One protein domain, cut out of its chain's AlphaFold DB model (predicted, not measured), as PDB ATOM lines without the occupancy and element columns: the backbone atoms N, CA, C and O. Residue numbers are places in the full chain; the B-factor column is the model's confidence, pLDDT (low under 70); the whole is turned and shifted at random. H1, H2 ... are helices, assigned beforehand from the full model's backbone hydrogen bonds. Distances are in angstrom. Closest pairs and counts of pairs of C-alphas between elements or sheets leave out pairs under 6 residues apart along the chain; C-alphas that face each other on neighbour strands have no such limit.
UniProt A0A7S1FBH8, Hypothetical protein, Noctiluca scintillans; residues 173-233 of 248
ATOM      1  N   GLN A 173     -15.186 -17.460  28.745       93.00
ATOM      2  CA  GLN A 173     -15.393 -16.438  29.779       93.00
ATOM      3  C   GLN A 173     -16.490 -15.430  29.416       93.00
ATOM      4  O   GLN A 173     -16.838 -14.574  30.228       93.00
ATOM      5  N   ARG A 174     -17.048 -15.510  28.203       94.31
ATOM      6  CA  ARG A 174     -18.154 -14.638  27.797       94.31
ATOM      7  C   ARG A 174     -19.397 -14.967  28.610       94.31
ATOM      8  O   ARG A 174     -19.701 -16.138  28.822       94.31
ATOM      9  N   GLN A 175     -20.104 -13.935  29.053       96.56
ATOM     10  CA  GLN A 175     -21.326 -14.074  29.840       96.56
ATOM     11  C   GLN A 175     -22.569 -13.918  28.968       96.56
ATOM     12  O   GLN A 175     -22.584 -13.114  28.033       96.56
ATOM     13  N   LEU A 176     -23.628 -14.657  29.300       94.62
ATOM     14  CA  LEU A 176     -24.947 -14.427  28.718       94.62
ATOM     15  C   LEU A 176     -25.525 -13.112  29.241       94.62
ATOM     16  O   LEU A 176     -25.547 -12.850  30.442       94.62
ATOM     17  N   THR A 177     -26.018 -12.272  28.337       93.25
ATOM     18  CA  THR A 177     -26.591 -10.958  28.673       93.25
ATOM     19  C   THR A 177     -28.100 -11.013  28.924       93.25
ATOM     20  O   THR A 177     -28.671 -10.079  29.494       93.25
ATOM     21  N   THR A 178     -28.744 -12.113  28.536       91.00
ATOM     22  CA  THR A 178     -30.197 -12.320  28.507       91.00
ATOM     23  C   THR A 178     -30.566 -13.725  28.994       91.00
ATOM     24  O   THR A 178     -29.715 -14.609  29.094       91.00
ATOM     25  N   GLY A 179     -31.851 -13.934  29.299       91.38
ATOM     26  CA  GLY A 179     -32.410 -15.254  29.607       91.38
ATOM     27  C   GLY A 179     -32.207 -15.744  31.046       91.38
ATOM     28  O   GLY A 179     -31.784 -14.995  31.926       91.38
ATOM     29  N   LEU A 180     -32.548 -17.020  31.266       95.88
ATOM     30  CA  LEU A 180     -32.526 -17.700  32.573       95.88
ATOM     31  C   LEU A 180     -31.134 -17.695  33.222       95.88
ATOM     32  O   LEU A 180     -31.010 -17.564  34.433       95.88
ATOM     33  N   HIS A 181     -30.093 -17.788  32.398       96.69
ATOM     34  CA  HIS A 181     -28.700 -17.897  32.825       96.69
ATOM     35  C   HIS A 181     -27.927 -16.575  32.675       96.69
ATOM     36  O   HIS A 181     -26.717 -16.561  32.450       96.69
ATOM     37  N   LYS A 182     -28.625 -15.436  32.771       95.56
ATOM     38  CA  LYS A 182     -28.022 -14.102  32.646       95.56
ATOM     39  C   LYS A 182     -26.903 -13.894  33.675       95.56
ATOM     40  O   LYS A 182     -27.087 -14.126  34.865       95.56
ATOM     41  N   GLY A 183     -25.760 -13.395  33.209       95.69
ATOM     42  CA  GLY A 183     -24.565 -13.132  34.016       95.69
ATOM     43  C   GLY A 183     -23.658 -14.349  34.216       95.69
ATOM     44  O   GLY A 183     -22.518 -14.182  34.643       95.69
ATOM     45  N   GLN A 184     -24.107 -15.556  33.866       97.44
ATOM     46  CA  GLN A 184     -23.253 -16.741  33.890       97.44
ATOM     47  C   GLN A 184     -22.386 -16.822  32.634       97.44
ATOM     48  O   GLN A 184     -22.785 -16.387  31.548       97.44
ATOM     49  N   THR A 185     -21.192 -17.392  32.781       97.50
ATOM     50  CA  THR A 185     -20.276 -17.633  31.657       97.50
ATOM     51  C   THR A 185     -20.747 -18.795  30.785       97.50
ATOM     52  O   THR A 185     -21.401 -19.717  31.268       97.50
ATOM     53  N   PHE A 186     -20.362 -18.803  29.509       96.75
ATOM     54  CA  PHE A 186     -20.698 -19.887  28.580       96.75
ATOM     55  C   PHE A 186     -20.280 -21.257  29.123       96.75
ATOM     56  O   PHE A 186     -21.026 -22.228  28.999       96.75
ATOM     57  N   LYS A 187     -19.106 -21.337  29.756       95.75
ATOM     58  CA  LYS A 187     -18.629 -22.573  30.379       95.75
ATOM     59  C   LYS A 187     -19.525 -23.027  31.533       95.75
ATOM     60  O   LYS A 187     -19.926 -24.185  31.535       95.75
ATOM     61  N   GLN A 188     -19.875 -22.127  32.453       96.12
ATOM     62  CA  GLN A 188     -20.738 -22.449  33.598       96.12
ATOM     63  C   GLN A 188     -22.097 -22.988  33.150       96.12
ATOM     64  O   GLN A 188     -22.503 -24.051  33.601       96.12
ATOM     65  N   VAL A 189     -22.759 -22.304  32.212       96.81
ATOM     66  CA  VAL A 189     -24.085 -22.718  31.727       96.81
ATOM     67  C   VAL A 189     -24.019 -24.068  31.025       96.81
ATOM     68  O   VAL A 189     -24.876 -24.920  31.242       96.81
ATOM     69  N   PHE A 190     -22.981 -24.287  30.214       95.56
ATOM     70  CA  PHE A 190     -22.771 -25.570  29.552       95.56
ATOM     71  C   PHE A 190     -22.578 -26.704  30.565       95.56
ATOM     72  O   PHE A 190     -23.167 -27.766  30.412       95.56
ATOM     73  N   GLU A 191     -21.787 -26.501  31.617       93.56
ATOM     74  CA  GLU A 191     -21.534 -27.533  32.633       93.56
ATOM     75  C   GLU A 191     -22.740 -27.767  33.560       93.56
ATOM     76  O   GLU A 191     -22.968 -28.898  33.987       93.56
ATOM     77  N   GLN A 192     -23.524 -26.724  33.842       95.12
ATOM     78  CA  GLN A 192     -24.630 -26.766  34.799       95.12
ATOM     79  C   GLN A 192     -25.958 -27.244  34.192       95.12
ATOM     80  O   GLN A 192     -26.699 -27.959  34.863       95.12
ATOM     81  N   ASP A 193     -26.282 -26.849  32.956       95.69
ATOM     82  CA  ASP A 193     -27.619 -27.028  32.376       95.69
ATOM     83  C   ASP A 193     -27.562 -27.497  30.911       95.69
ATOM     84  O   ASP A 193     -27.674 -26.737  29.939       95.69
ATOM     85  N   GLN A 194     -27.374 -28.807  30.748       93.12
ATOM     86  CA  GLN A 194     -27.320 -29.452  29.434       93.12
ATOM     87  C   GLN A 194     -28.670 -29.424  28.705       93.12
ATOM     88  O   GLN A 194     -28.692 -29.393  27.472       93.12
ATOM     89  N   ASP A 195     -29.790 -29.411  29.429       94.06
ATOM     90  CA  ASP A 195     -31.122 -29.374  28.823       94.06
ATOM     91  C   ASP A 195     -31.423 -28.002  28.225       94.06
ATOM     92  O   ASP A 195     -31.915 -27.921  27.097       94.06
ATOM     93  N   TYR A 196     -31.022 -26.921  28.898       95.31
ATOM     94  CA  TYR A 196     -31.068 -25.581  28.320       95.31
ATOM     95  C   TYR A 196     -30.192 -25.464  27.067       95.31
ATOM     96  O   TYR A 196     -30.627 -24.903  26.059       95.31
ATOM     97  N   CYS A 197     -28.990 -26.049  27.077       95.44
ATOM     98  CA  CYS A 197     -28.121 -26.076  25.898       95.44
ATOM     99  C   CYS A 197     -28.775 -26.818  24.716       95.44
ATOM    100  O   CYS A 197     -28.749 -26.323  23.586       95.44
ATOM    101  N   ARG A 198     -29.418 -27.970  24.963       93.69
ATOM    102  CA  ARG A 198     -30.201 -28.696  23.943       93.69
ATOM    103  C   ARG A 198     -31.370 -27.873  23.431       93.69
ATOM    104  O   ARG A 198     -31.540 -27.773  22.217       93.69
ATOM    105  N   TYR A 199     -32.140 -27.269  24.332       94.38
ATOM    106  CA  TYR A 199     -33.257 -26.399  23.980       94.38
ATOM    107  C   TYR A 199     -32.802 -25.248  23.081       94.38
ATOM    108  O   TYR A 199     -33.418 -25.016  22.043       94.38
ATOM    109  N   LEU A 200     -31.711 -24.561  23.430       93.50
ATOM    110  CA  LEU A 200     -31.174 -23.463  22.629       93.50
ATOM    111  C   LEU A 200     -30.773 -23.922  21.228       93.50
ATOM    112  O   LEU A 200     -31.223 -23.327  20.251       93.50
ATOM    113  N   VAL A 201     -29.979 -24.992  21.109       93.62
ATOM    114  CA  VAL A 201     -29.543 -25.492  19.795       93.62
ATOM    115  C   VAL A 201     -30.738 -25.955  18.960       93.62
ATOM    116  O   VAL A 201     -30.836 -25.604  17.786       93.62
ATOM    117  N   HIS A 202     -31.678 -26.688  19.559       90.81
ATOM    118  CA  HIS A 202     -32.888 -27.147  18.880       90.81
ATOM    119  C   HIS A 202     -33.742 -25.967  18.398       90.81
ATOM    120  O   HIS A 202     -34.106 -25.892  17.225       90.81
ATOM    121  N   THR A 203     -34.019 -25.009  19.283       90.38
ATOM    122  CA  THR A 203     -34.793 -23.802  18.959       90.38
ATOM    123  C   THR A 203     -34.126 -23.039  17.826       90.38
ATOM    124  O   THR A 203     -34.785 -22.621  16.885       90.38
ATOM    125  N   PHE A 204     -32.809 -22.915  17.848       88.56
ATOM    126  CA  PHE A 204     -32.073 -22.184  16.834       88.56
ATOM    127  C   PHE A 204     -32.082 -22.848  15.452       88.56
ATOM    128  O   PHE A 204     -32.233 -22.168  14.435       88.56
ATOM    129  N   VAL A 205     -31.956 -24.176  15.406       84.69
ATOM    130  CA  VAL A 205     -32.026 -24.948  14.158       84.69
ATOM    131  C   VAL A 205     -33.440 -24.906  13.568       84.69
ATOM    132  O   VAL A 205     -33.587 -24.767  12.355       84.69
ATOM    133  N   HIS A 206     -34.481 -24.964  14.406       80.88
ATOM    134  CA  HIS A 206     -35.869 -25.057  13.943       80.88
ATOM    135  C   HIS A 206     -36.577 -23.704  13.741       80.88
ATOM    136  O   HIS A 206     -37.370 -23.568  12.810       80.88
ATOM    137  N   VAL A 207     -36.293 -22.678  14.552       73.19
ATOM    138  CA  VAL A 207     -36.987 -21.372  14.494       73.19
ATOM    139  C   VAL A 207     -36.525 -20.511  13.319       73.19
ATOM    140  O   VAL A 207     -37.273 -19.638  12.874       73.19
ATOM    141  N   ARG A 208     -35.367 -20.808  12.708       57.59
ATOM    142  CA  ARG A 208     -34.905 -20.117  11.488       57.59
ATOM    143  C   ARG A 208     -35.875 -20.221  10.301       57.59
ATOM    144  O   ARG A 208     -35.691 -19.501   9.324       57.59
ATOM    145  N   LEU A 209     -36.885 -21.089  10.378       51.75
ATOM    146  CA  LEU A 209     -37.861 -21.313   9.314       51.75
ATOM    147  C   LEU A 209     -39.214 -20.620   9.528       51.75
ATOM    148  O   LEU A 209     -39.974 -20.529   8.568       51.75
ATOM    149  N   THR A 210     -39.549 -20.138  10.732       48.62
ATOM    150  CA  THR A 210     -40.953 -19.777  11.031       48.62
ATOM    151  C   THR A 210     -41.178 -18.435  11.727       48.62
ATOM    152  O   THR A 210     -42.301 -17.939  11.677       48.62
ATOM    153  N   SER A 211     -40.169 -17.799  12.338       53.53
ATOM    154  CA  SER A 211     -40.374 -16.525  13.049       53.53
ATOM    155  C   SER A 211     -39.097 -15.689  13.190       53.53
ATOM    156  O   SER A 211     -38.046 -16.194  13.583       53.53
ATOM    157  N   PHE A 212     -39.213 -14.385  12.915       55.00
ATOM    158  CA  PHE A 212     -38.199 -13.342  13.125       55.00
ATOM    159  C   PHE A 212     -38.018 -13.036  14.627       55.00
ATOM    160  O   PHE A 212     -38.310 -11.941  15.100       55.00
ATOM    161  N   VAL A 213     -37.549 -14.004  15.415       68.44
ATOM    162  CA  VAL A 213     -37.019 -13.684  16.748       68.44
ATOM    163  C   VAL A 213     -35.631 -13.079  16.539       68.44
ATOM    164  O   VAL A 213     -34.748 -13.731  15.981       68.44
ATOM    165  N   GLU A 214     -35.441 -11.816  16.922       75.69
ATOM    166  CA  GLU A 214     -34.140 -11.143  16.859       75.69
ATOM    167  C   GLU A 214     -33.222 -11.688  17.960       75.69
ATOM    168  O   GLU A 214     -33.170 -11.173  19.073       75.69
ATOM    169  N   TRP A 215     -32.504 -12.767  17.650       80.44
ATOM    170  CA  TRP A 215     -31.443 -13.291  18.507       80.44
ATOM    171  C   TRP A 215     -30.267 -12.321  18.539       80.44
ATOM    172  O   TRP A 215     -29.816 -11.836  17.494       80.44
ATOM    173  N   ASN A 216     -29.730 -12.064  19.729       85.75
ATOM    174  CA  ASN A 216     -28.574 -11.188  19.859       85.75
ATOM    175  C   ASN A 216     -27.271 -11.926  19.478       85.75
ATOM    176  O   ASN A 216     -27.186 -13.155  19.478       85.75
ATOM    177  N   VAL A 217     -26.222 -11.171  19.143       88.44
ATOM    178  CA  VAL A 217     -24.924 -11.728  18.704       88.44
ATOM    179  C   VAL A 217     -24.277 -12.621  19.776       88.44
ATOM    180  O   VAL A 217     -23.551 -13.561  19.452       88.44
ATOM    181  N   VAL A 218     -24.533 -12.355  21.060       90.00
ATOM    182  CA  VAL A 218     -23.980 -13.140  22.175       90.00
ATOM    183  C   VAL A 218     -24.603 -14.535  22.217       90.00
ATOM    184  O   VAL A 218     -23.878 -15.514  22.374       90.00
ATOM    185  N   GLU A 219     -25.910 -14.648  21.995       91.12
ATOM    186  CA  GLU A 219     -26.614 -15.933  21.940       91.12
ATOM    187  C   GLU A 219     -26.130 -16.791  20.759       91.12
ATOM    188  O   GLU A 219     -25.896 -17.987  20.930       91.12
ATOM    189  N   TRP A 220     -25.863 -16.186  19.591       92.00
ATOM    190  CA  TRP A 220     -25.233 -16.881  18.454       92.00
ATOM    191  C   TRP A 220     -23.863 -17.460  18.821       92.00
ATOM    192  O   TRP A 220     -23.569 -18.618  18.516       92.00
ATOM    193  N   HIS A 221     -23.024 -16.678  19.506       93.62
ATOM    194  CA  HIS A 221     -21.722 -17.157  19.972       93.62
ATOM    195  C   HIS A 221     -21.839 -18.287  20.994       93.62
ATOM    196  O   HIS A 221     -20.969 -19.162  21.026       93.62
ATOM    197  N   PHE A 222     -22.891 -18.280  21.816       95.69
ATOM    198  CA  PHE A 222     -23.125 -19.350  22.773       95.69
ATOM    199  C   PHE A 222     -23.579 -20.641  22.085       95.69
ATOM    200  O   PHE A 222     -23.030 -21.701  22.364       95.69
ATOM    201  N   VAL A 223     -24.488 -20.567  21.108       94.81
ATOM    202  CA  VAL A 223     -24.893 -21.737  20.305       94.81
ATOM    203  C   VAL A 223     -23.694 -22.348  19.572       94.81
ATOM    204  O   VAL A 223     -23.498 -23.562  19.616       94.81
ATOM    205  N   ALA A 224     -22.844 -21.516  18.964       94.00
ATOM    206  CA  ALA A 224     -21.611 -21.978  18.328       94.00
ATOM    207  C   ALA A 224     -20.642 -22.627  19.335       94.00
ATOM    208  O   ALA A 224     -20.028 -23.651  19.038       94.00
ATOM    209  N   TYR A 225     -20.529 -22.059  20.541       95.31
ATOM    210  CA  TYR A 225     -19.740 -22.639  21.628       95.31
ATOM    211  C   TYR A 225     -20.253 -24.032  22.025       95.31
ATOM    212  O   TYR A 225     -19.457 -24.967  22.102       95.31
ATOM    213  N   ILE A 226     -21.568 -24.196  22.206       95.50
ATOM    214  CA  ILE A 226     -22.201 -25.484  22.539       95.50
ATOM    215  C   ILE A 226     -21.875 -26.533  21.466       95.50
ATOM    216  O   ILE A 226     -21.391 -27.618  21.788       95.50
ATOM    217  N   GLN A 227     -22.080 -26.195  20.188       93.81
ATOM    218  CA  GLN A 227     -21.808 -27.103  19.067       93.81
ATOM    219  C   GLN A 227     -20.334 -27.524  18.999       93.81
ATOM    220  O   GLN A 227     -20.039 -28.698  18.772       93.81
ATOM    221  N   HIS A 228     -19.410 -26.589  19.238       93.81
ATOM    222  CA  HIS A 228     -17.972 -26.867  19.278       93.81
ATOM    223  C   HIS A 228     -17.568 -27.777  20.443       93.81
ATOM    224  O   HIS A 228     -16.734 -28.663  20.277       93.81
ATOM    225  N   ARG A 229     -18.151 -27.594  21.633       94.69
ATOM    226  CA  ARG A 229     -17.879 -28.484  22.777       94.69
ATOM    227  C   ARG A 229     -18.435 -29.888  22.531       94.69
ATOM    228  O   ARG A 229     -17.742 -30.868  22.790       94.69
ATOM    229  N   TRP A 230     -19.641 -30.003  21.969       93.56
ATOM    230  CA  TRP A 230     -20.214 -31.305  21.610       93.56
ATOM    231  C   TRP A 230     -19.405 -32.037  20.535       93.56
ATOM    232  O   TRP A 230     -19.209 -33.244  20.662       93.56
ATOM    233  N   SER A 231     -18.876 -31.341  19.522       93.12
ATOM    234  CA  SER A 231     -18.055 -31.980  18.481       93.12
ATOM    235  C   SER A 231     -16.706 -32.489  18.998       93.12
ATOM    236  O   SER A 231     -16.164 -33.446  18.448       93.12
ATOM    237  N   LYS A 232     -16.184 -31.898  20.079       94.12
ATOM    238  CA  LYS A 232     -14.975 -32.366  20.773       94.12
ATOM    239  C   LYS A 232     -15.202 -33.561  21.701       94.12
ATOM    240  O   LYS A 232     -14.232 -34.081  22.242       94.12
ATOM    241  N   GLY A 233     -16.446 -34.005  21.883       90.12
ATOM    242  CA  GLY A 233     -16.764 -35.120  22.776       90.12
ATOM    243  C   GLY A 233     -16.851 -34.737  24.255       90.12
ATOM    244  O   GLY A 233     -17.006 -35.622  25.089       90.12
TER     245      GLY A 233
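What this domain is: This is residues 173 to 233 of the 248 residues of the protein "Hypothetical protein" of Noctiluca scintillans (UniProt A0A7S1FBH8). Two longer helices, H3 and H2, cross steeply near their middles as an X, and the short helix H1 sits at the beginning of H2, turned steeply from it. Before H1 the printed part opens with a looping stretch, residues 173 to 185, with no named element; residues 206 to 212, of which 206 and 207 belong to H2, stick out where the chain turns back toward H3. You are reading 61 residues with three named helices, in the order H1, H2, H3, and no named strand: all helix. The whole is compact, with a radius of gyration of the C-alphas of 11.3 A and spans of 30 by 26 by 18 A.

How they stand to each other: Begin with H3, residues 217 to 231, the longest helix. With residues 223 to 227 alone it touches H2, residues 194 to 207; the closest C-alphas, those of Val 201 and Val 223, are 6.0 A apart. The two run opposite ways at a steep tilt of 66 degrees. With residues 222 to 226 alone H3 only just touches H1, residues 186 to 192, with 3 pairs of C-alphas within 8 A; the closest, Phe 186 and Phe 222, are 6.3 A apart. These two run the same way at a steep tilt of 57 degrees. H1 and H2 are close but not clearly touching: their closest C-alphas, Phe 190 and Cys 197, are 6.5 A apart, and they run opposite ways at a steep tilt of 58 degrees. In H1, H2 and H3 every O i to N i+4 pair is within hydrogen-bond range.

Where its parts are: Find C-alpha 217 at (-24.924, -11.728, 18.704); from there H3 runs 21.4 A to C-alpha 231 at (-18.055, -31.980, 18.481). H2 runs 19.5 A from C-alpha 194 at (-27.320, -29.452, 29.434), and H1, the shortest, runs 10.1 A.

The domain as a whole: The C-alphas farthest apart, those of Phe 212 and Gly 233, are 32.0 A apart. The printed part has no cut; the link H1 to H2 is tight, and the link H2 to H3 is short, with 9 residues. Look at residues 208 to 213 for pLDDT under 70; the mean of the printed part is 88.9.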